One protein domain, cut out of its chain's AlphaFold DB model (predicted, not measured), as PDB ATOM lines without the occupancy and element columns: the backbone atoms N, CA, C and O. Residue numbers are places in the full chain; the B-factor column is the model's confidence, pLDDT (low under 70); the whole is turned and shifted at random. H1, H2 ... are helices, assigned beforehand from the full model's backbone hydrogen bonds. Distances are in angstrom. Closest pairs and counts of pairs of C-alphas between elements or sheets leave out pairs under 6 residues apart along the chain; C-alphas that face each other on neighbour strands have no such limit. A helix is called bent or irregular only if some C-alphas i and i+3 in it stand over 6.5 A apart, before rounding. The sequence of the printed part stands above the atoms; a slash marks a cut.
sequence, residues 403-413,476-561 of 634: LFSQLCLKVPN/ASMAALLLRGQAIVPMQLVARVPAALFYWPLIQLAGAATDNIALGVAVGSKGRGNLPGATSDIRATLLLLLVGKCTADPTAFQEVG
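Overview. This is residues 403 to 413 and 476 to 561 of the 634 residues of an uncharacterized protein of Gossypium raimondii (UniProt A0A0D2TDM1). One long helix, H7, runs through the model as its core, with shorter helices set round it: H4 packs alongside it, while H2 and H3 cross it nearly at right angles. H8 folds back at the far end of H7 and makes a corner with it, and H6, which touches no helix, lies at the other end of the length. The printed part has 97 residues with eight named helices, H1 to H8 in order along it, and no named strand; the class is all helix. The whole is compact, with a radius of gyration of the C-alphas of 14.2 A, and flat, spanning 42 by 37 by 16 A.

Along the chain. H1, residues 403 to 407, begins with C-alpha 403 at (223.852, 241.181, 131.151). Beyond the cut come H2, residues 478 to 483, and H3, residues 491 to 496. H4, residues 500 to 508, is 11.7 A long and neither bent nor irregular, but only just: C-alphas 502 and 505 are 6.2 A apart. H5 holds residues 511 to 514, and H6, residues 517 to 523, is 10.3 A long. H7, residues 535 to 552, is 25.6 A long and begins with C-alpha 535 at (233.666, 248.133, 123.829). H8, residues 554 to 559, ends with C-alpha 559 at (213.229, 257.772, 131.812).

Arrangement. H7 is the hub and touches five helices. With residues 538 to 546 alone it touches H4, opposite ways at a shallow tilt of 34.8 degrees, only just short of steep; the closest C-alphas, of Leu 506 and Arg 539, are 5.1 A apart. With residues 537 to 541 alone it touches H2, only just about perpendicular at 70.1 degrees, closest at the C-alphas of Ala 479 and Ile 538, 5.4 A. With residues 545 to 552 alone it touches H3, about perpendicular at 89 degrees, closest at the C-alphas of Ala 495 and Lys 549, 6.0 A. H5 only just touches H7, with 3 pairs of C-alphas within 8 A, closest at Ala 513 and Ser 536, 6.1 A. H7 and H8 touch only at the corner, closest at the C-alphas of Cys 550 and Phe 557, 4.6 A. H1 only just touches H2, with 3 pairs of C-alphas within 8 A, closest at Phe 404 and Met 478, 6.1 A. Every O i to N i+4 pair is within hydrogen-bond range in H1, H2, H6, H7 and H8, against 1 of 2 in H3 and 4 of 5 in H4; H5 is too short for such a pair.

Size, cuts and confidence. The two C-alphas farthest apart, of Ala 522 and Thr 555, are 43.4 A apart. Residues 414 to 475 are not printed, and C-alphas 413 and 476 are 14.0 A apart across the cut. The link from H6 to H7, 11 residues, is long. The mean pLDDT of the printed part is 81.7; residues 412 to 413 and 512 to 532 are under 70.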
ATOM      1  N   LEU A 403     225.099 240.758 131.792       94.50
ATOM      2  CA  LEU A 403     223.852 241.181 131.151       94.50
ATOM      3  C   LEU A 403     223.584 240.425 129.838       94.50
ATOM      4  O   LEU A 403     222.506 239.855 129.650       94.50
ATOM      5  N   PHE A 404     224.571 240.361 128.944       92.88
ATOM      6  CA  PHE A 404     224.414 239.669 127.666       92.88
ATOM      7  C   PHE A 404     224.322 238.154 127.822       92.88
ATOM      8  O   PHE A 404     223.528 237.537 127.117       92.88
ATOM      9  N   SER A 405     225.066 237.554 128.756       89.25
ATOM     10  CA  SER A 405     225.011 236.109 129.020       89.25
ATOM     11  C   SER A 405     223.630 235.632 129.488       89.25
ATOM     12  O   SER A 405     223.271 234.473 129.278       89.25
ATOM     13  N   GLN A 406     222.848 236.510 130.126       90.56
ATOM     14  CA  GLN A 406     221.495 236.189 130.582       90.56
ATOM     15  C   GLN A 406     220.421 236.519 129.538       90.56
ATOM     16  O   GLN A 406     219.416 235.816 129.470       90.56
ATOM     17  N   LEU A 407     220.616 237.570 128.735       90.19
ATOM     18  CA  LEU A 407     219.622 238.035 127.759       90.19
ATOM     19  C   LEU A 407     219.719 237.358 126.391       90.19
ATOM     20  O   LEU A 407     218.707 237.206 125.706       90.19
ATOM     21  N   CYS A 408     220.931 237.015 125.961       89.69
ATOM     22  CA  CYS A 408     221.187 236.588 124.596       89.69
ATOM     23  C   CYS A 408     221.198 235.061 124.487       89.69
ATOM     24  O   CYS A 408     221.831 234.366 125.281       89.69
ATOM     25  N   LEU A 409     220.562 234.543 123.441       85.25
ATOM     26  CA  LEU A 409     220.581 233.131 123.070       85.25
ATOM     27  C   LEU A 409     221.394 232.970 121.786       85.25
ATOM     28  O   LEU A 409     221.111 233.644 120.796       85.25
ATOM     29  N   LYS A 410     222.403 232.090 121.793       83.25
ATOM     30  CA  LYS A 410     223.162 231.762 120.576       83.25
ATOM     31  C   LYS A 410     222.262 230.996 119.605       83.25
ATOM     32  O   LYS A 410     221.586 230.049 120.005       83.25
ATOM     33  N   VAL A 411     222.274 231.392 118.338       75.56
ATOM     34  CA  VAL A 411     221.599 230.665 117.262       75.56
ATOM     35  C   VAL A 411     222.577 229.614 116.739       75.56
ATOM     36  O   VAL A 411     223.656 229.988 116.277       75.56
ATOM     37  N   PRO A 412     222.264 228.310 116.822       62.12
ATOM     38  CA  PRO A 412     223.138 227.289 116.262       62.12
ATOM     39  C   PRO A 412     223.236 227.466 114.740       62.12
ATOM     40  O   PRO A 412     222.217 227.580 114.057       62.12
ATOM     41  N   ASN A 413     224.460 227.488 114.206       52.31
ATOM     42  CA  ASN A 413     224.693 227.547 112.765       52.31
ATOM     43  C   ASN A 413     224.127 226.275 112.110       52.31
ATOM     44  O   ASN A 413     224.628 225.178 112.343       52.31
ATOM     45  N   ALA A 476     233.567 234.482 121.083       71.31
ATOM     46  CA  ALA A 476     232.670 234.124 122.179       71.31
ATOM     47  C   ALA A 476     231.749 235.274 122.625       71.31
ATOM     48  O   ALA A 476     230.716 235.025 123.252       71.31
ATOM     49  N   SER A 477     232.093 236.525 122.300       82.56
ATOM     50  CA  SER A 477     231.335 237.718 122.700       82.56
ATOM     51  C   SER A 477     229.906 237.738 122.151       82.56
ATOM     52  O   SER A 477     229.672 237.904 120.950       82.56
ATOM     53  N   MET A 478     228.932 237.676 123.063       85.81
ATOM     54  CA  MET A 478     227.506 237.755 122.735       85.81
ATOM     55  C   MET A 478     227.118 239.080 122.063       85.81
ATOM     56  O   MET A 478     226.226 239.080 121.220       85.81
ATOM     57  N   ALA A 479     227.804 240.187 122.377       87.31
ATOM     58  CA  ALA A 479     227.560 241.479 121.735       87.31
ATOM     59  C   ALA A 479     227.871 241.423 120.230       87.31
ATOM     60  O   ALA A 479     227.033 241.773 119.399       87.31
ATOM     61  N   ALA A 480     229.040 240.886 119.870       86.94
ATOM     62  CA  ALA A 480     229.422 240.710 118.473       86.94
ATOM     63  C   ALA A 480     228.514 239.717 117.743       86.94
ATOM     64  O   ALA A 480     228.107 239.974 116.611       86.94
ATOM     65  N   LEU A 481     228.166 238.598 118.391       86.75
ATOM     66  CA  LEU A 481     227.245 237.612 117.823       86.75
ATOM     67  C   LEU A 481     225.865 238.223 117.556       86.75
ATOM     68  O   LEU A 481     225.281 237.959 116.508       86.75
ATOM     69  N   LEU A 482     225.365 239.083 118.448       88.50
ATOM     70  CA  LEU A 482     224.093 239.778 118.250       88.50
ATOM     71  C   LEU A 482     224.156 240.744 117.062       88.50
ATOM     72  O   LEU A 482     223.266 240.726 116.218       88.50
ATOM     73  N   LEU A 483     225.223 241.542 116.954       87.25
ATOM     74  CA  LEU A 483     225.418 242.457 115.821       87.25
ATOM     75  C   LEU A 483     225.548 241.716 114.481       87.25
ATOM     76  O   LEU A 483     225.177 242.257 113.443       87.25
ATOM     77  N   ARG A 484     226.044 240.473 114.503       86.38
ATOM     78  CA  ARG A 484     226.139 239.582 113.335       86.38
ATOM     79  C   ARG A 484     224.857 238.790 113.051       86.38
ATOM     80  O   ARG A 484     224.828 238.039 112.083       86.38
ATOM     81  N   GLY A 485     223.822 238.910 113.886       83.75
ATOM     82  CA  GLY A 485     222.588 238.126 113.763       83.75
ATOM     83  C   GLY A 485     222.733 236.642 114.135       83.75
ATOM     84  O   GLY A 485     221.852 235.847 113.827       83.75
ATOM     85  N   GLN A 486     223.827 236.260 114.798       85.31
ATOM     86  CA  GLN A 486     224.099 234.903 115.297       85.31
ATOM     87  C   GLN A 486     223.647 234.702 116.755       85.31
ATOM     88  O   GLN A 486     223.759 233.607 117.306       85.31
ATOM     89  N   ALA A 487     223.131 235.749 117.397       87.69
ATOM     90  CA  ALA A 487     222.432 235.668 118.670       87.69
ATOM     91  C   ALA A 487     221.074 236.372 118.567       87.69
ATOM     92  O   ALA A 487     220.884 237.251 117.729       87.69
ATOM     93  N   ILE A 488     220.131 235.981 119.422       89.75
ATOM     94  CA  ILE A 488     218.788 236.564 119.505       89.75
ATOM     95  C   ILE A 488     218.519 236.978 120.947       89.75
ATOM     96  O   ILE A 488     218.924 236.291 121.885       89.75
ATOM     97  N   VAL A 489     217.800 238.087 121.120       90.38
ATOM     98  CA  VAL A 489     217.332 238.554 122.426       90.38
ATOM     99  C   VAL A 489     215.801 238.603 122.429       90.38
ATOM    100  O   VAL A 489     215.219 239.394 121.681       90.38
ATOM    101  N   PRO A 490     215.122 237.779 123.248       90.31
ATOM    102  CA  PRO A 490     213.672 237.842 123.401       90.31
ATOM    103  C   PRO A 490     213.238 239.173 124.024       90.31
ATOM    104  O   PRO A 490     213.683 239.537 125.115       90.31
ATOM    105  N   MET A 491     212.328 239.891 123.363       89.00
ATOM    106  CA  MET A 491     211.906 241.223 123.817       89.00
ATOM    107  C   MET A 491     211.148 241.181 125.156       89.00
ATOM    108  O   MET A 491     211.179 242.145 125.914       89.00
ATOM    109  N   GLN A 492     210.550 240.033 125.501       89.25
ATOM    110  CA  GLN A 492     209.947 239.777 126.811       89.25
ATOM    111  C   GLN A 492     210.966 239.906 127.954       89.25
ATOM    112  O   GLN A 492     210.617 240.387 129.028       89.25
ATOM    113  N   LEU A 493     212.226 239.511 127.727       90.25
ATOM    114  CA  LEU A 493     213.291 239.646 128.722       90.25
ATOM    115  C   LEU A 493     213.810 241.087 128.778       90.25
ATOM    116  O   LEU A 493     213.995 241.626 129.864       90.25
ATOM    117  N   VAL A 494     213.970 241.743 127.621       91.56
ATOM    118  CA  VAL A 494     214.390 243.159 127.537       91.56
ATOM    119  C   VAL A 494     213.412 244.075 128.267       91.56
ATOM    120  O   VAL A 494     213.831 244.997 128.966       91.56
ATOM    121  N   ALA A 495     212.109 243.803 128.158       88.56
ATOM    122  CA  ALA A 495     211.076 244.573 128.841       88.56
ATOM    123  C   ALA A 495     211.264 244.585 130.371       88.56
ATOM    124  O   ALA A 495     211.022 245.613 131.003       88.56
ATOM    125  N   ARG A 496     211.753 243.482 130.960       89.88
ATOM    126  CA  ARG A 496     211.983 243.342 132.411       89.88
ATOM    127  C   ARG A 496     213.222 244.081 132.915       89.88
ATOM    128  O   ARG A 496     213.271 244.440 134.085       89.88
ATOM    129  N   VAL A 497     214.206 244.327 132.051       93.62
ATOM    130  CA  VAL A 497     215.472 244.975 132.429       93.62
ATOM    131  C   VAL A 497     215.283 246.494 132.534       93.62
ATOM    132  O   VAL A 497     214.820 247.089 131.562       93.62
ATOM    133  N   PRO A 498     215.639 247.157 133.652       93.56
ATOM    134  CA  PRO A 498     215.587 248.617 133.784       93.56
ATOM    135  C   PRO A 498     216.380 249.347 132.693       93.56
ATOM    136  O   PRO A 498     217.458 248.893 132.306       93.56
ATOM    137  N   ALA A 499     215.886 250.498 132.216       93.62
ATOM    138  CA  ALA A 499     216.541 251.232 131.128       93.62
ATOM    139  C   ALA A 499     217.953 251.693 131.526       93.62
ATOM    140  O   ALA A 499     218.868 251.648 130.699       93.62
ATOM    141  N   ALA A 500     218.143 252.026 132.810       93.25
ATOM    142  CA  ALA A 500     219.434 252.333 133.425       93.25
ATOM    143  C   ALA A 500     220.533 251.317 133.103       93.25
ATOM    144  O   ALA A 500     221.663 251.710 132.831       93.25
ATOM    145  N   LEU A 501     220.213 250.022 133.037       94.88
ATOM    146  CA  LEU A 501     221.208 248.987 132.746       94.88
ATOM    147  C   LEU A 501     221.671 248.973 131.283       94.88
ATOM    148  O   LEU A 501     222.666 248.321 130.974       94.88
ATOM    149  N   PHE A 502     220.992 249.700 130.394       95.38
ATOM    150  CA  PHE A 502     221.408 249.873 129.005       95.38
ATOM    151  C   PHE A 502     222.080 251.226 128.761       95.38
ATOM    152  O   PHE A 502     223.172 251.257 128.194       95.38
ATOM    153  N   TYR A 503     221.474 252.340 129.194       93.81
ATOM    154  CA  TYR A 503     222.014 253.672 128.885       93.81
ATOM    155  C   TYR A 503     223.212 254.054 129.764       93.81
ATOM    156  O   TYR A 503     224.156 254.661 129.268       93.81
ATOM    157  N   TRP A 504     223.227 253.683 131.050       94.62
ATOM    158  CA  TRP A 504     224.331 254.045 131.944       94.62
ATOM    159  C   TRP A 504     225.677 253.463 131.477       94.62
ATOM    160  O   TRP A 504     226.606 254.247 131.262       94.62
ATOM    161  N   PRO A 505     225.818 252.142 131.210       92.88
ATOM    162  CA  PRO A 505     227.094 251.608 130.737       92.88
ATOM    163  C   PRO A 505     227.445 252.095 129.321       92.88
ATOM    164  O   PRO A 505     228.624 252.255 129.011       92.88
ATOM    165  N   LEU A 506     226.450 252.388 128.473       92.56
ATOM    166  CA  LEU A 506     226.663 252.975 127.143       92.56
ATOM    167  C   LEU A 506     227.420 254.313 127.221       92.56
ATOM    168  O   LEU A 506     228.320 254.545 126.404       92.56
ATOM    169  N   ILE A 507     227.065 255.161 128.193       91.06
ATOM    170  CA  ILE A 507     227.701 256.465 128.434       91.06
ATOM    171  C   ILE A 507     229.077 256.279 129.081       91.06
ATOM    172  O   ILE A 507     230.056 256.836 128.589       91.06
ATOM    173  N   GLN A 508     229.186 255.466 130.139       90.12
ATOM    174  CA  GLN A 508     230.461 255.281 130.855       90.12
ATOM    175  C   GLN A 508     231.567 254.713 129.956       90.12
ATOM    176  O   GLN A 508     232.742 255.047 130.089       90.12
ATOM    177  N   LEU A 509     231.193 253.876 128.987       87.25
ATOM    178  CA  LEU A 509     232.126 253.281 128.035       87.25
ATOM    179  C   LEU A 509     232.504 254.208 126.866       87.25
ATOM    180  O   LEU A 509     233.321 253.812 126.032       87.25
ATOM    181  N   ALA A 510     231.958 255.428 126.786       83.12
ATOM    182  CA  ALA A 510     232.239 256.362 125.694       83.12
ATOM    183  C   ALA A 510     233.708 256.790 125.638       83.12
ATOM    184  O   ALA A 510     234.323 256.722 124.576       83.12
ATOM    185  N   GLY A 511     234.301 257.141 126.785       70.06
ATOM    186  CA  GLY A 511     235.720 257.510 126.863       70.06
ATOM    187  C   GLY A 511     236.647 256.354 126.478       70.06
ATOM    188  O   GLY A 511     237.597 256.540 125.722       70.06
ATOM    189  N   ALA A 512     236.305 255.129 126.886       63.62
ATOM    190  CA  ALA A 512     237.088 253.931 126.581       63.62
ATOM    191  C   ALA A 512     237.116 253.580 125.082       63.62
ATOM    192  O   ALA A 512     238.048 252.914 124.639       63.62
ATOM    193  N   ALA A 513     236.138 254.042 124.294       55.59
ATOM    194  CA  ALA A 513     236.146 253.906 122.835       55.59
ATOM    195  C   ALA A 513     237.204 254.804 122.148       55.59
ATOM    196  O   ALA A 513     237.433 254.699 120.937       55.59
ATOM    197  N   THR A 514     237.846 255.711 122.896       54.41
ATOM    198  CA  THR A 514     238.772 256.722 122.361       54.41
ATOM    199  C   THR A 514     240.256 256.465 122.652       54.41
ATOM    200  O   THR A 514     241.103 257.106 122.026       54.41
ATOM    201  N   ASP A 515     240.590 255.489 123.505       53.34
ATOM    202  CA  ASP A 515     241.958 255.279 124.002       53.34
ATOM    203  C   ASP A 515     242.961 254.765 122.941       53.34
ATOM    204  O   ASP A 515     242.634 253.958 122.072       53.34
ATOM    205  N   ASN A 516     244.206 255.262 123.046       55.31
ATOM    206  CA  ASN A 516     245.449 254.937 122.316       55.31
ATOM    207  C   ASN A 516     245.348 253.972 121.110       55.31
ATOM    208  O   ASN A 516     245.426 252.752 121.253       55.31
ATOM    209  N   ILE A 517     245.340 254.534 119.891       60.06
ATOM    210  CA  ILE A 517     245.338 253.795 118.607       60.06
ATOM    211  C   ILE A 517     246.464 252.751 118.547       60.06
ATOM    212  O   ILE A 517     246.231 251.623 118.122       60.06
ATOM    213  N   ALA A 518     247.665 253.099 119.018       60.69
ATOM    214  CA  ALA A 518     248.812 252.189 119.030       60.69
ATOM    215  C   ALA A 518     248.566 250.933 119.890       60.69
ATOM    216  O   ALA A 518     248.945 249.831 119.504       60.69
ATOM    217  N   LEU A 519     247.878 251.089 121.023       61.25
ATOM    218  CA  LEU A 519     247.537 249.992 121.924       61.25
ATOM    219  C   LEU A 519     246.415 249.116 121.339       61.25
ATOM    220  O   LEU A 519     246.496 247.890 121.392       61.25
ATOM    221  N   GLY A 520     245.406 249.737 120.724       60.41
ATOM    222  CA  GLY A 520     244.336 249.029 120.015       60.41
ATOM    223  C   GLY A 520     244.845 248.173 118.850       60.41
ATOM    224  O   GLY A 520     244.414 247.036 118.682       60.41
ATOM    225  N   VAL A 521     245.827 248.672 118.093       63.62
ATOM    226  CA  VAL A 521     246.480 247.914 117.009       63.62
ATOM    227  C   VAL A 521     247.344 246.770 117.550       63.62
ATOM    228  O   VAL A 521     247.346 245.691 116.966       63.62
ATOM    229  N   ALA A 522     248.062 246.982 118.657       64.88
ATOM    230  CA  ALA A 522     249.010 246.001 119.188       64.88
ATOM    231  C   ALA A 522     248.339 244.816 119.902       64.88
ATOM    232  O   ALA A 522     248.743 243.671 119.711       64.88
ATOM    233  N   VAL A 523     247.338 245.080 120.748       64.75
ATOM    234  CA  VAL A 523     246.748 244.055 121.637       64.75
ATOM    235  C   VAL A 523     245.231 243.950 121.543       64.75
ATOM    236  O   VAL A 523     244.623 243.137 122.244       64.75
ATOM    237  N   GLY A 524     244.598 244.760 120.688       58.50
ATOM    238  CA  GLY A 524     243.157 244.703 120.490       58.50
ATOM    239  C   GLY A 524     242.376 244.921 121.780       58.50
ATOM    240  O   GLY A 524     241.364 244.254 121.997       58.50
ATOM    241  N   SER A 525     242.869 245.786 122.679       57.97
ATOM    242  CA  SER A 525     242.166 246.066 123.931       57.97
ATOM    243  C   SER A 525     240.714 246.395 123.607       57.97
ATOM    244  O   SER A 525     240.442 247.052 122.594       57.97
ATOM    245  N   LYS A 526     239.765 245.941 124.439       54.06
ATOM    246  CA  LYS A 526     238.336 246.144 124.145       54.06
ATOM    247  C   LYS A 526     238.003 247.628 123.851       54.06
ATOM    248  O   LYS A 526     236.997 247.890 123.227       54.06
ATOM    249  N   GLY A 527     238.863 248.598 124.162       44.81
ATOM    250  CA  GLY A 527     238.671 250.019 123.880       44.81
ATOM    251  C   GLY A 527     238.832 250.460 122.418       44.81
ATOM    252  O   GLY A 527     238.137 251.384 122.019       44.81
ATOM    253  N   ARG A 528     239.660 249.824 121.574       48.03
ATOM    254  CA  ARG A 528     239.758 250.191 120.144       48.03
ATOM    255  C   ARG A 528     240.238 249.037 119.268       48.03
ATOM    256  O   ARG A 528     241.401 248.660 119.278       48.03
ATOM    257  N   GLY A 529     239.328 248.567 118.428       47.66
ATOM    258  CA  GLY A 529     239.568 247.705 117.277       47.66
ATOM    259  C   GLY A 529     238.215 247.330 116.681       47.66
ATOM    260  O   GLY A 529     237.263 247.132 117.431       47.66
ATOM    261  N   ASN A 530     238.115 247.166 115.358       56.44
ATOM    262  CA  ASN A 530     236.996 246.435 114.728       56.44
ATOM    263  C   ASN A 530     237.100 244.923 115.026       56.44
ATOM    264  O   ASN A 530     236.807 244.070 114.189       56.44
ATOM    265  N   LEU A 531     237.601 244.595 116.216       65.88
ATOM    266  CA  LEU A 531     237.703 243.248 116.708       65.88
ATOM    267  C   LEU A 531     236.368 242.898 117.347       65.88
ATOM    268  O   LEU A 531     235.799 243.721 118.073       65.88
ATOM    269  N   PRO A 532     235.862 241.690 117.093       69.00
ATOM    270  CA  PRO A 532     234.553 241.332 117.590       69.00
ATOM    271  C   PRO A 532     234.569 241.295 119.126       69.00
ATOM    272  O   PRO A 532     235.442 240.686 119.744       69.00
ATOM    273  N   GLY A 533     233.601 241.959 119.751       72.12
ATOM    274  CA  GLY A 533     233.449 242.010 121.205       72.12
ATOM    275  C   GLY A 533     234.197 243.154 121.884       72.12
ATOM    276  O   GLY A 533     234.280 243.177 123.116       72.12
ATOM    277  N   ALA A 534     234.711 244.107 121.106       77.12
ATOM    278  CA  ALA A 534     235.198 245.376 121.623       77.12
ATOM    279  C   ALA A 534     234.085 246.162 122.348       77.12
ATOM    280  O   ALA A 534     232.890 245.970 122.138       77.12
ATOM    281  N   THR A 535     234.484 247.104 123.190       81.50
ATOM    282  CA  THR A 535     233.666 248.133 123.829       81.50
ATOM    283  C   THR A 535     232.763 248.837 122.824       81.50
ATOM    284  O   THR A 535     231.611 249.095 123.145       81.50
ATOM    285  N   SER A 536     233.229 249.089 121.600       82.50
ATOM    286  CA  SER A 536     232.400 249.641 120.525       82.50
ATOM    287  C   SER A 536     231.225 248.710 120.168       82.50
ATOM    288  O   SER A 536     230.089 249.170 120.070       82.50
ATOM    289  N   ASP A 537     231.457 247.397 120.033       86.81
ATOM    290  CA  ASP A 537     230.397 246.399 119.808       86.81
ATOM    291  C   ASP A 537     229.434 246.346 120.994       86.81
ATOM    292  O   ASP A 537     228.223 246.365 120.806       86.81
ATOM    293  N   ILE A 538     229.966 246.345 122.218       89.50
ATOM    294  CA  ILE A 538     229.166 246.363 123.448       89.50
ATOM    295  C   ILE A 538     228.256 247.597 123.475       89.50
ATOM    296  O   ILE A 538     227.058 247.456 123.702       89.50
ATOM    297  N   ARG A 539     228.788 248.793 123.190       91.56
ATOM    298  CA  ARG A 539     228.024 250.051 123.137       91.56
ATOM    299  C   ARG A 539     226.948 250.013 122.054       91.56
ATOM    300  O   ARG A 539     225.787 250.301 122.332       91.56
ATOM    301  N   ALA A 540     227.308 249.597 120.844       91.38
ATOM    302  CA  ALA A 540     226.366 249.436 119.742       91.38
ATOM    303  C   ALA A 540     225.223 248.466 120.103       91.38
ATOM    304  O   ALA A 540     224.053 248.773 119.874       91.38
ATOM    305  N   THR A 541     225.541 247.331 120.730       93.69
ATOM    306  CA  THR A 541     224.556 246.363 121.219       93.69
ATOM    307  C   THR A 541     223.669 246.938 122.325       93.69
ATOM    308  O   THR A 541     222.449 246.794 122.246       93.69
ATOM    309  N   LEU A 542     224.238 247.608 123.335       95.56
ATOM    310  CA  LEU A 542     223.468 248.247 124.412       95.56
ATOM    311  C   LEU A 542     222.465 249.257 123.851       95.56
ATOM    312  O   LEU A 542     221.308 249.261 124.266       95.56
ATOM    313  N   LEU A 543     222.884 250.066 122.872       95.94
ATOM    314  CA  LEU A 543     222.006 251.029 122.219       95.94
ATOM    315  C   LEU A 543     220.862 250.343 121.462       95.94
ATOM    316  O   LEU A 543     219.722 250.782 121.569       95.94
ATOM    317  N   LEU A 544     221.128 249.258 120.730       94.62
ATOM    318  CA  LEU A 544     220.070 248.511 120.041       94.62
ATOM    319  C   LEU A 544     219.051 247.913 121.024       94.62
ATOM    320  O   LEU A 544     217.849 247.959 120.760       94.62
ATOM    321  N   LEU A 545     219.507 247.399 122.172       95.25
ATOM    322  CA  LEU A 545     218.621 246.902 123.231       95.25
ATOM    323  C   LEU A 545     217.806 248.031 123.872       95.25
ATOM    324  O   LEU A 545     216.603 247.868 124.079       95.25
ATOM    325  N   LEU A 546     218.428 249.187 124.116       95.81
ATOM    326  CA  LEU A 546     217.755 250.386 124.615       95.81
ATOM    327  C   LEU A 546     216.681 250.876 123.641       95.81
ATOM    328  O   LEU A 546     215.551 251.116 124.049       95.81
ATOM    329  N   VAL A 547     217.002 250.956 122.347       94.44
ATOM    330  CA  VAL A 547     216.049 251.300 121.282       94.44
ATOM    331  C   VAL A 547     214.879 250.315 121.267       94.44
ATOM    332  O   VAL A 547     213.723 250.740 121.201       94.44
ATOM    333  N   GLY A 548     215.155 249.012 121.379       92.25
ATOM    334  CA  GLY A 548     214.125 247.979 121.510       92.25
ATOM    335  C   GLY A 548     213.209 248.223 122.711       92.25
ATOM    336  O   GLY A 548     211.987 248.246 122.553       92.25
ATOM    337  N   LYS A 549     213.791 248.505 123.885       93.81
ATOM    338  CA  LYS A 549     213.049 248.824 125.112       93.81
ATOM    339  C   LYS A 549     212.196 250.086 124.955       93.81
ATOM    340  O   LYS A 549     211.000 250.022 125.202       93.81
ATOM    341  N   CYS A 550     212.764 251.197 124.489       93.56
ATOM    342  CA  CYS A 550     212.054 252.469 124.305       93.56
ATOM    343  C   CYS A 550     210.962 252.411 123.224       93.56
ATOM    344  O   CYS A 550     210.049 253.235 123.229       93.56
ATOM    345  N   THR A 551     211.065 251.475 122.276       90.62
ATOM    346  CA  THR A 551     210.015 251.231 121.275       90.62
ATOM    347  C   THR A 551     208.849 250.447 121.876       90.62
ATOM    348  O   THR A 551     207.700 250.712 121.536       90.62
ATOM    349  N   ALA A 552     209.134 249.481 122.753       89.19
ATOM    350  CA  ALA A 552     208.115 248.660 123.407       89.19
ATOM    351  C   ALA A 552     207.457 249.359 124.610       89.19
ATOM    352  O   ALA A 552     206.291 249.105 124.900       89.19
ATOM    353  N   ASP A 553     208.194 250.231 125.299       89.69
ATOM    354  CA  ASP A 553     207.787 250.902 126.529       89.69
ATOM    355  C   ASP A 553     208.053 252.422 126.446       89.69
ATOM    356  O   ASP A 553     209.199 252.870 126.578       89.69
ATOM    357  N   PRO A 554     207.004 253.247 126.248       88.00
ATOM    358  CA  PRO A 554     207.131 254.702 126.208       88.00
ATOM    359  C   PRO A 554     207.648 255.321 127.513       88.00
ATOM    360  O   PRO A 554     208.228 256.405 127.472       88.00
ATOM    361  N   THR A 555     207.463 254.658 128.663       91.19
ATOM    362  CA  THR A 555     207.950 255.172 129.952       91.19
ATOM    363  C   THR A 555     209.471 255.100 130.025       91.19
ATOM    364  O   THR A 555     210.112 256.079 130.402       91.19
ATOM    365  N   ALA A 556     210.060 254.014 129.517       91.25
ATOM    366  CA  ALA A 556     211.504 253.868 129.381       91.25
ATOM    367  C   ALA A 556     212.116 254.935 128.456       91.25
ATOM    368  O   ALA A 556     213.237 255.378 128.679       91.25
ATOM    369  N   PHE A 557     211.397 255.380 127.419       92.31
ATOM    370  CA  PHE A 557     211.860 256.486 126.573       92.31
ATOM    371  C   PHE A 557     211.942 257.809 127.348       92.31
ATOM    372  O   PHE A 557     212.910 258.548 127.187       92.31
ATOM    373  N   GLN A 558     210.959 258.095 128.204       91.06
ATOM    374  CA  GLN A 558     210.974 259.292 129.050       91.06
ATOM    375  C   GLN A 558     212.039 259.205 130.152       91.06
ATOM    376  O   GLN A 558     212.731 260.191 130.386       91.06
ATOM    377  N   GLU A 559     212.218 258.032 130.771       90.50
ATOM    378  CA  GLU A 559     213.229 257.772 131.812       90.50
ATOM    379  C   GLU A 559     214.650 258.121 131.345       90.50
ATOM    380  O   GLU A 559     215.434 258.696 132.093       90.50
ATOM    381  N   VAL A 560     214.967 257.810 130.088       90.50
ATOM    382  CA  VAL A 560     216.295 258.020 129.493       90.50
ATOM    383  C   VAL A 560     216.563 259.495 129.137       90.50
ATOM    384  O   VAL A 560     217.699 259.857 128.848       90.50
ATOM    385  N   GLY A 561     215.546 260.365 129.165       88.88
ATOM    386  CA  GLY A 561     215.647 261.766 128.726       88.88
ATOM    387  C   GLY A 561     215.050 262.037 127.339       88.88
ATOM    388  O   GLY A 561     215.212 263.125 126.787       88.88
TER     389      GLY A 561